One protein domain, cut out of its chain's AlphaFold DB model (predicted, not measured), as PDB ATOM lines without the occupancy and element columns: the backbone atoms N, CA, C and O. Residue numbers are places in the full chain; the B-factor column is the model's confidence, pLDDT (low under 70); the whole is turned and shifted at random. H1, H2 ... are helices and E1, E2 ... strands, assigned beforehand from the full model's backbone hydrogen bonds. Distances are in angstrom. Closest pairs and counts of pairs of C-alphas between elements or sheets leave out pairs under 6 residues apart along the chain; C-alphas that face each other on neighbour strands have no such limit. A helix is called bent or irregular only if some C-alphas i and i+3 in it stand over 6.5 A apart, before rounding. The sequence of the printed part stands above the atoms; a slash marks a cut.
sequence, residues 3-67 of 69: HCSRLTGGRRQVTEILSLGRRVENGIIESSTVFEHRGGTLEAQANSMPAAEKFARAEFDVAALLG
ATOM      1  N   HIS A   3     -13.644  -8.580 -44.840       97.00
ATOM      2  CA  HIS A   3     -13.520  -9.563 -43.774       97.00
ATOM      3  C   HIS A   3     -14.699 -10.527 -43.815       97.00
ATOM      4  O   HIS A   3     -15.855 -10.121 -43.951       97.00
ATOM      5  N   CYS A   4     -14.390 -11.815 -43.680       97.31
ATOM      6  CA  CYS A   4     -15.384 -12.873 -43.654       97.31
ATOM      7  C   CYS A   4     -15.134 -13.816 -42.481       97.31
ATOM      8  O   CYS A   4     -13.999 -14.235 -42.248       97.31
ATOM      9  N   SER A   5     -16.209 -14.244 -41.830       95.81
ATOM     10  CA  SER A   5     -16.201 -15.388 -40.922       95.81
ATOM     11  C   SER A   5     -16.644 -16.652 -41.661       95.81
ATOM     12  O   SER A   5     -17.269 -16.600 -42.727       95.81
ATOM     13  N   ARG A   6     -16.300 -17.820 -41.112       96.81
ATOM     14  CA  ARG A   6     -16.780 -19.112 -41.608       96.81
ATOM     15  C   ARG A   6     -17.842 -19.647 -40.660       96.81
ATOM     16  O   ARG A   6     -17.590 -19.788 -39.469       96.81
ATOM     17  N   LEU A   7     -19.009 -19.960 -41.206       94.56
ATOM     18  CA  LEU A   7     -20.116 -20.561 -40.474       94.56
ATOM     19  C   LEU A   7     -19.901 -22.070 -40.317       94.56
ATOM     20  O   LEU A   7     -19.166 -22.693 -41.087       94.56
ATOM     21  N   THR A   8     -20.606 -22.674 -39.361       94.25
ATOM     22  CA  THR A   8     -20.587 -24.122 -39.084       94.25
ATOM     23  C   THR A   8     -20.895 -24.979 -40.316       94.25
ATOM     24  O   THR A   8     -20.304 -26.037 -40.482       94.25
ATOM     25  N   GLY A   9     -21.740 -24.498 -41.235       95.31
ATOM     26  CA  GLY A   9     -22.042 -25.165 -42.511       95.31
ATOM     27  C   GLY A   9     -21.022 -24.930 -43.636       95.31
ATOM     28  O   GLY A   9     -21.341 -25.155 -44.798       95.31
ATOM     29  N   GLY A  10     -19.843 -24.377 -43.343       95.50
ATOM     30  CA  GLY A  10     -18.779 -24.128 -44.325       95.50
ATOM     31  C   GLY A  10     -18.966 -22.884 -45.202       95.50
ATOM     32  O   GLY A  10     -18.009 -22.436 -45.834       95.50
ATOM     33  N   ARG A  11     -20.156 -22.274 -45.200       96.38
ATOM     34  CA  ARG A  11     -20.422 -20.992 -45.872       96.38
ATOM     35  C   ARG A  11     -19.624 -19.860 -45.223       96.38
ATOM     36  O   ARG A  11     -19.399 -19.869 -44.013       96.38
ATOM     37  N   ARG A  12     -19.226 -18.870 -46.022       96.00
ATOM     38  CA  ARG A  12     -18.626 -17.629 -45.521       96.00
ATOM     39  C   ARG A  12     -19.683 -16.541 -45.418       96.00
ATOM     40  O   ARG A  12     -20.535 -16.431 -46.294       96.00
ATOM     41  N   GLN A  13     -19.590 -15.748 -44.365       95.44
ATOM     42  CA  GLN A  13     -20.407 -14.561 -44.167       95.44
ATOM     43  C   GLN A  13     -19.484 -13.354 -44.109       95.44
ATOM     44  O   GLN A  13     -18.488 -13.381 -43.390       95.44
ATOM     45  N   VAL A  14     -19.803 -12.312 -44.875       97.12
ATOM     46  CA  VAL A  14     -19.094 -11.034 -44.780       97.12
ATOM     47  C   VAL A  14     -19.442 -10.403 -43.432       97.12
ATOM     48  O   VAL A  14     -20.615 -10.276 -43.091       97.12
ATOM     49  N   THR A  15     -18.423 -10.043 -42.661       96.69
ATOM     50  CA  THR A  15     -18.576  -9.417 -41.340       96.69
ATOM     51  C   THR A  15     -18.239  -7.936 -41.372       96.69
ATOM     52  O   THR A  15     -18.774  -7.168 -40.580       96.69
ATOM     53  N   GLU A  16     -17.370  -7.530 -42.296       96.50
ATOM     54  CA  GLU A  16     -16.943  -6.144 -42.436       96.50
ATOM     55  C   GLU A  16     -16.417  -5.880 -43.851       96.50
ATOM     56  O   GLU A  16     -15.796  -6.746 -44.481       96.50
ATOM     57  N   ILE A  17     -16.635  -4.667 -44.347       94.69
ATOM     58  CA  ILE A  17     -16.019  -4.162 -45.574       94.69
ATOM     59  C   ILE A  17     -15.299  -2.872 -45.219       94.69
ATOM     60  O   ILE A  17     -15.932  -1.957 -44.704       94.69
ATOM     61  N   LEU A  18     -14.011  -2.780 -45.543       92.69
ATOM     62  CA  LEU A  18     -13.208  -1.571 -45.350       92.69
ATOM     63  C   LEU A  18     -12.813  -0.940 -46.684       92.69
ATOM     64  O   LEU A  18     -12.441  -1.645 -47.636       92.69
ATOM     65  N   SER A  19     -12.817   0.388 -46.727       89.19
ATOM     66  CA  SER A  19     -12.108   1.177 -47.728       89.19
ATOM     67  C   SER A  19     -10.661   1.387 -47.314       89.19
ATOM     68  O   SER A  19     -10.338   1.455 -46.131       89.19
ATOM     69  N   LEU A  20      -9.795   1.503 -48.316       88.81
ATOM     70  CA  LEU A  20      -8.429   1.969 -48.130       88.81
ATOM     71  C   LEU A  20      -8.376   3.443 -48.517       88.81
ATOM     72  O   LEU A  20      -8.939   3.838 -49.545       88.81
ATOM     73  N   GLY A  21      -7.728   4.235 -47.675       82.00
ATOM     74  CA  GLY A  21      -7.427   5.627 -47.949       82.00
ATOM     75  C   GLY A  21      -6.371   5.772 -49.043       82.00
ATOM     76  O   GLY A  21      -5.825   4.798 -49.565       82.00
ATOM     77  N   ARG A  22      -6.084   7.020 -49.412       83.44
ATOM     78  CA  ARG A  22      -5.080   7.337 -50.445       83.44
ATOM     79  C   ARG A  22      -3.668   7.450 -49.862       83.44
ATOM     80  O   ARG A  22      -2.705   7.506 -50.625       83.44
ATOM     81  N   ARG A  23      -3.538   7.510 -48.532       85.69
ATOM     82  CA  ARG A  23      -2.261   7.685 -47.838       85.69
ATOM     83  C   ARG A  23      -1.655   6.334 -47.453       85.69
ATOM     84  O   ARG A  23      -2.283   5.535 -46.759       85.69
ATOM     85  N   VAL A  24      -0.406   6.134 -47.868       92.19
ATOM     86  CA  VAL A  24       0.474   5.068 -47.380       92.19
ATOM     87  C   VAL A  24       1.755   5.715 -46.876       92.19
ATOM     88  O   VAL A  24       2.385   6.480 -47.603       92.19
ATOM     89  N   GLU A  25       2.134   5.431 -45.637       92.38
ATOM     90  CA  GLU A  25       3.288   6.055 -44.989       92.38
ATOM     91  C   GLU A  25       3.975   5.054 -44.070       92.38
ATOM     92  O   GLU A  25       3.325   4.428 -43.242       92.38
ATOM     93  N   ASN A  26       5.291   4.882 -44.218       94.06
ATOM     94  CA  ASN A  26       6.087   3.964 -43.392       94.06
ATOM     95  C   ASN A  26       5.513   2.531 -43.328       94.06
ATOM     96  O   ASN A  26       5.593   1.862 -42.302       94.06
ATOM     97  N   GLY A  27       4.893   2.066 -44.420       92.62
ATOM     98  CA  GLY A  27       4.228   0.758 -44.482       92.62
ATOM     99  C   GLY A  27       2.842   0.700 -43.823       92.62
ATOM    100  O   GLY A  27       2.228  -0.364 -43.815       92.62
ATOM    101  N   ILE A  28       2.326   1.816 -43.306       92.12
ATOM    102  CA  ILE A  28       0.975   1.943 -42.750       92.12
ATOM    103  C   ILE A  28       0.030   2.415 -43.853       92.12
ATOM    104  O   ILE A  28       0.306   3.401 -44.536       92.12
ATOM    105  N   ILE A  29      -1.093   1.715 -44.012       91.50
ATOM    106  CA  ILE A  29      -2.153   2.055 -44.964       91.50
ATOM    107  C   ILE A  29      -3.346   2.584 -44.175       91.50
ATOM    108  O   ILE A  29      -3.843   1.916 -43.266       91.50
ATOM    109  N   GLU A  30      -3.824   3.769 -44.538       90.56
ATOM    110  CA  GLU A  30      -5.077   4.294 -44.005       90.56
ATOM    111  C   GLU A  30      -6.245   3.374 -44.393       90.56
ATOM    112  O   GLU A  30      -6.383   2.973 -45.551       90.56
ATOM    113  N   SER A  31      -7.116   3.051 -43.439       90.25
ATOM    114  CA  SER A  31      -8.335   2.296 -43.716       90.25
ATOM    115  C   SER A  31      -9.488   2.763 -42.842       90.25
ATOM    116  O   SER A  31      -9.288   3.264 -41.736       90.25
ATOM    117  N   SER A  32     -10.699   2.605 -43.360       90.19
ATOM    118  CA  SER A  32     -11.939   2.938 -42.667       90.19
ATOM    119  C   SER A  32     -12.996   1.889 -42.984       90.19
ATOM    120  O   SER A  32     -13.079   1.396 -44.112       90.19
ATOM    121  N   THR A  33     -13.805   1.518 -41.994       92.00
ATOM    122  CA  THR A  33     -14.955   0.631 -42.209       92.00
ATOM    123  C   THR A  33     -15.925   1.304 -43.186       92.00
ATOM    124  O   THR A  33     -16.005   2.519 -43.242       92.00
ATOM    125  N   VAL A  34     -16.662   0.552 -43.985       91.50
ATOM    126  CA  VAL A  34     -17.733   1.060 -44.865       91.50
ATOM    127  C   VAL A  34     -19.025   0.329 -44.545       91.50
ATOM    128  O   VAL A  34     -20.088   0.938 -44.506       91.50
ATOM    129  N   PHE A  35     -18.919  -0.970 -44.264       94.31
ATOM    130  CA  PHE A  35     -20.018  -1.781 -43.768       94.31
ATOM    131  C   PHE A  35     -19.560  -2.596 -42.574       94.31
ATOM    132  O   PHE A  35     -18.476  -3.181 -42.611       94.31
ATOM    133  N   GLU A  36     -20.418  -2.685 -41.567       95.31
ATOM    134  CA  GLU A  36     -20.220  -3.536 -40.400       95.31
ATOM    135  C   GLU A  36     -21.437  -4.441 -40.229       95.31
ATOM    136  O   GLU A  36     -22.574  -4.033 -40.469       95.31
ATOM    137  N   HIS A  37     -21.204  -5.686 -39.831       95.31
ATOM    138  CA  HIS A  37     -22.287  -6.607 -39.550       95.31
ATOM    139  C   HIS A  37     -22.917  -6.327 -38.174       95.31
ATOM    140  O   HIS A  37     -22.342  -6.665 -37.138       95.31
ATOM    141  N   ARG A  38     -24.130  -5.765 -38.164       93.12
ATOM    142  CA  ARG A  38     -24.916  -5.436 -36.967       93.12
ATOM    143  C   ARG A  38     -26.334  -5.981 -37.101       93.12
ATOM    144  O   ARG A  38     -26.904  -6.021 -38.185       93.12
ATOM    145  N   GLY A  39     -26.880  -6.504 -36.003       90.12
ATOM    146  CA  GLY A  39     -28.259  -7.012 -35.987       90.12
ATOM    147  C   GLY A  39     -28.562  -8.117 -37.013       90.12
ATOM    148  O   GLY A  39     -29.709  -8.275 -37.409       90.12
ATOM    149  N   GLY A  40     -27.557  -8.874 -37.471       92.50
ATOM    150  CA  GLY A  40     -27.740  -9.912 -38.496       92.50
ATOM    151  C   GLY A  40     -27.656  -9.418 -39.944       92.50
ATOM    152  O   GLY A  40     -27.863 -10.213 -40.860       92.50
ATOM    153  N   THR A  41     -27.350  -8.138 -40.166       95.31
ATOM    154  CA  THR A  41     -27.236  -7.542 -41.504       95.31
ATOM    155  C   THR A  41     -25.959  -6.718 -41.645       95.31
ATOM    156  O   THR A  41     -25.347  -6.330 -40.657       95.31
ATOM    157  N   LEU A  42     -25.517  -6.481 -42.882       95.19
ATOM    158  CA  LEU A  42     -24.415  -5.558 -43.168       95.19
ATOM    159  C   LEU A  42     -24.962  -4.142 -43.301       95.19
ATOM    160  O   LEU A  42     -25.643  -3.828 -44.276       95.19
ATOM    161  N   GLU A  43     -24.626  -3.297 -42.338       94.62
ATOM    162  CA  GLU A  43     -25.093  -1.919 -42.269       94.62
ATOM    163  C   GLU A  43     -23.996  -0.956 -42.718       94.62
ATOM    164  O   GLU A  43     -22.851  -1.032 -42.255       94.62
ATOM    165  N   ALA A  44     -24.356  -0.028 -43.609       91.25
ATOM    166  CA  ALA A  44     -23.468   1.042 -44.041       91.25
ATOM    167  C   ALA A  44     -23.136   1.962 -42.859       91.25
ATOM    168  O   ALA A  44     -24.027   2.397 -42.130       91.25
ATOM    169  N   GLN A  45     -21.857   2.271 -42.683       89.50
ATOM    170  CA  GLN A  45     -21.399   3.165 -41.628       89.50
ATOM    171  C   GLN A  45     -21.280   4.599 -42.159       89.50
ATOM    172  O   GLN A  45     -20.802   4.840 -43.265       89.50
ATOM    173  N   ALA A  46     -21.696   5.572 -41.348       79.38
ATOM    174  CA  ALA A  46     -21.611   7.000 -41.664       79.38
ATOM    175  C   ALA A  46     -20.214   7.571 -41.357       79.38
ATOM    176  O   ALA A  46     -20.070   8.591 -40.691       79.38
ATOM    177  N   ASN A  47     -19.165   6.873 -41.776       69.31
ATOM    178  CA  ASN A  47     -17.782   7.160 -41.392       69.31
ATOM    179  C   ASN A  47     -16.915   7.672 -42.545       69.31
ATOM    180  O   ASN A  47     -15.766   8.050 -42.322       69.31
ATOM    181  N   SER A  48     -17.450   7.745 -43.765       64.50
ATOM    182  CA  SER A  48     -16.844   8.539 -44.833       64.50
ATOM    183  C   SER A  48     -17.863   8.921 -45.903       64.50
ATOM    184  O   SER A  48     -18.781   8.162 -46.217       64.50
ATOM    185  N   MET A  49     -17.688  10.106 -46.486       71.81
ATOM    186  CA  MET A  49     -18.384  10.462 -47.718       71.81
ATOM    187  C   MET A  49     -17.852   9.558 -48.841       71.81
ATOM    188  O   MET A  49     -16.630   9.439 -48.983       71.81
ATOM    189  N   PRO A  50     -18.718   8.917 -49.650       74.75
ATOM    190  CA  PRO A  50     -18.261   8.200 -50.830       74.75
ATOM    191  C   PRO A  50     -17.397   9.107 -51.711       74.75
ATOM    192  O   PRO A  50     -17.597  10.318 -51.767       74.75
ATOM    193  N   ALA A  51     -16.430   8.518 -52.412       78.12
ATOM    194  CA  ALA A  51     -15.548   9.277 -53.289       78.12
ATOM    195  C   ALA A  51     -16.368  10.100 -54.306       78.12
ATOM    196  O   ALA A  51     -17.306   9.564 -54.905       78.12
ATOM    197  N   ALA A  52     -16.027  11.381 -54.492       81.19
ATOM    198  CA  ALA A  52     -16.780  12.333 -55.318       81.19
ATOM    199  C   ALA A  52     -17.038  11.813 -56.745       81.19
ATOM    200  O   ALA A  52     -18.096  12.040 -57.326       81.19
ATOM    201  N   GLU A  53     -16.116  11.015 -57.283       85.19
ATOM    202  CA  GLU A  53     -16.211  10.421 -58.615       85.19
ATOM    203  C   GLU A  53     -17.353   9.395 -58.726       85.19
ATOM    204  O   GLU A  53     -17.811   9.089 -59.826       85.19
ATOM    205  N   LYS A  54     -17.817   8.818 -57.608       83.88
ATOM    206  CA  LYS A  54     -19.014   7.960 -57.592       83.88
ATOM    207  C   LYS A  54     -20.284   8.779 -57.806       83.88
ATOM    208  O   LYS A  54     -21.154   8.326 -58.538       83.88
ATOM    209  N   PHE A  55     -20.355   9.968 -57.213       88.50
ATOM    210  CA  PHE A  55     -21.469  10.892 -57.410       88.50
ATOM    211  C   PHE A  55     -21.460  11.461 -58.827       88.50
ATOM    212  O   PHE A  55     -22.468  11.355 -59.514       88.50
ATOM    213  N   ALA A  56     -20.303  11.918 -59.315       90.62
ATOM    214  CA  ALA A  56     -20.171  12.430 -60.679       90.62
ATOM    215  C   ALA A  56     -20.563  11.389 -61.746       90.62
ATOM    216  O   ALA A  56     -21.240  11.720 -62.713       90.62
ATOM    217  N   ARG A  57     -20.199  10.108 -61.555       91.94
ATOM    218  CA  ARG A  57     -20.629   9.003 -62.442       91.94
ATOM    219  C   ARG A  57     -22.132   8.735 -62.423       91.94
ATOM    220  O   ARG A  57     -22.639   8.149 -63.370       91.94
ATOM    221  N   ALA A  58     -22.805   9.112 -61.346       93.25
ATOM    222  CA  ALA A  58     -24.252   9.058 -61.218       93.25
ATOM    223  C   ALA A  58     -24.900  10.424 -61.520       93.25
ATOM    224  O   ALA A  58     -26.045  10.643 -61.148       93.25
ATOM    225  N   GLU A  59     -24.159  11.331 -62.170       94.75
ATOM    226  CA  GLU A  59     -24.611  12.666 -62.578       94.75
ATOM    227  C   GLU A  59     -25.018  13.581 -61.407       94.75
ATOM    228  O   GLU A  59     -25.765  14.541 -61.575       94.75
ATOM    229  N   PHE A  60     -24.479  13.323 -60.210       93.38
ATOM    230  CA  PHE A  60     -24.662  14.169 -59.033       93.38
ATOM    231  C   PHE A  60     -23.461  15.094 -58.807       93.38
ATOM    232  O   PHE A  60     -22.337  14.631 -58.588       93.38
ATOM    233  N   ASP A  61     -23.723  16.403 -58.765       90.06
ATOM    234  CA  ASP A  61     -22.802  17.409 -58.231       90.06
ATOM    235  C   ASP A  61     -23.054  17.602 -56.728       90.06
ATOM    236  O   ASP A  61     -24.024  18.227 -56.298       90.06
ATOM    237  N   VAL A  62     -22.160  17.048 -55.910       86.88
ATOM    238  CA  VAL A  62     -22.257  17.114 -54.445       86.88
ATOM    239  C   VAL A  62     -22.108  18.546 -53.924       86.88
ATOM    240  O   VAL A  62     -22.757  18.892 -52.938       86.88
ATOM    241  N   ALA A  63     -21.291  19.386 -54.567       87.06
ATOM    242  CA  ALA A  63     -21.091  20.765 -54.126       87.06
ATOM    243  C   ALA A  63     -22.383  21.574 -54.299       87.06
ATOM    244  O   ALA A  63     -22.821  22.245 -53.360       87.06
ATOM    245  N   ALA A  64     -23.046  21.404 -55.447       89.06
ATOM    246  CA  ALA A  64     -24.354  21.995 -55.711       89.06
ATOM    247  C   ALA A  64     -25.426  21.510 -54.717       89.06
ATOM    248  O   ALA A  64     -26.212  22.315 -54.218       89.06
ATOM    249  N   LEU A  65     -25.437  20.214 -54.379       87.12
ATOM    250  CA  LEU A  65     -26.397  19.639 -53.424       87.12
ATOM    251  C   LEU A  65     -26.220  20.160 -51.991       87.12
ATOM    252  O   LEU A  65     -27.202  20.314 -51.269       87.12
ATOM    253  N   LEU A  66     -24.981  20.423 -51.573       86.06
ATOM    254  CA  LEU A  66     -24.668  20.924 -50.231       86.06
ATOM    255  C   LEU A  66     -24.762  22.455 -50.119       86.06
ATOM    256  O   LEU A  66     -24.510  23.003 -49.048       86.06
ATOM    257  N   GLY A  67     -25.135  23.150 -51.200       81.38
ATOM    258  CA  GLY A  67     -25.294  24.606 -51.210       81.38
ATOM    259  C   GLY A  67     -23.973  25.376 -51.158       81.38
ATOM    260  O   GLY A  67     -23.979  26.563 -50.826       81.38
TER     261      GLY A  67
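AT A GLANCE: This is residues 3 to 67 of the 69 residues of an uncharacterized protein of Arthrobacter sp. Soil763 (UniProt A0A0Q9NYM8). A long, bent hairpin of two strands, E2 and E3, makes the body, with the short strand E1 along the first part of E2 and the short strand E4 along the last part of E3. After E4 the chain leaves this strongly twisted sheet, and the two short helices H1 and H2 lie away from it. The printed part has 65 residues, in the order E1 E2 E3 E4 H1 H2; the sheet, E1 E2 E3 E4, is antiparallel and the class is mixed. The whole is only just loose, close to extended, with a radius of gyration of the C-alphas of 16.0 A and spans of 50 by 34 by 19 A.

IN THESE COORDINATES: E2, residues 12 to 25, is 32.3 A long, and E3, residues 28 to 38, 27.5 A. E1 is residues 3 to 6, from C-alpha 3 at (-13.520, -9.563, -43.774), and E4 is residues 41 to 44. H1 is residues 52 to 57 and H2 residues 62 to 65, ending with C-alpha 65 at (-26.397, 19.639, -53.424).

HOW THE PARTS SIT: The strands form a meander, each the antiparallel neighbour of the one before. In the hairpin of E2 and E3, at 153 degrees, N 19 and O 32 are 2.8 A apart, within hydrogen-bond range. E2 bends by 80 degrees at residue 22, and E3 by 55 degrees at residue 34. The edge strand E1 has N 5 and O 13 of E2 at 2.9 A; the edge strand E4 has O 41 and N 38 of E3 at 2.8 A. H1 and H2 are not on the sheet; they are close but not clearly touching, with their closest C-alphas, of Phe 55 and Val 62, 6.9 A apart. In H1 every O i to N i+4 pair is within hydrogen-bond range; H2 is too short for such a pair.

THE WHOLE: The C-alphas of Gly 9 and Gly 67, the two farthest apart, are 50.6 A apart. The printed part has no cut, and no link is long. Residues 47 to 48 are under 70 in pLDDT.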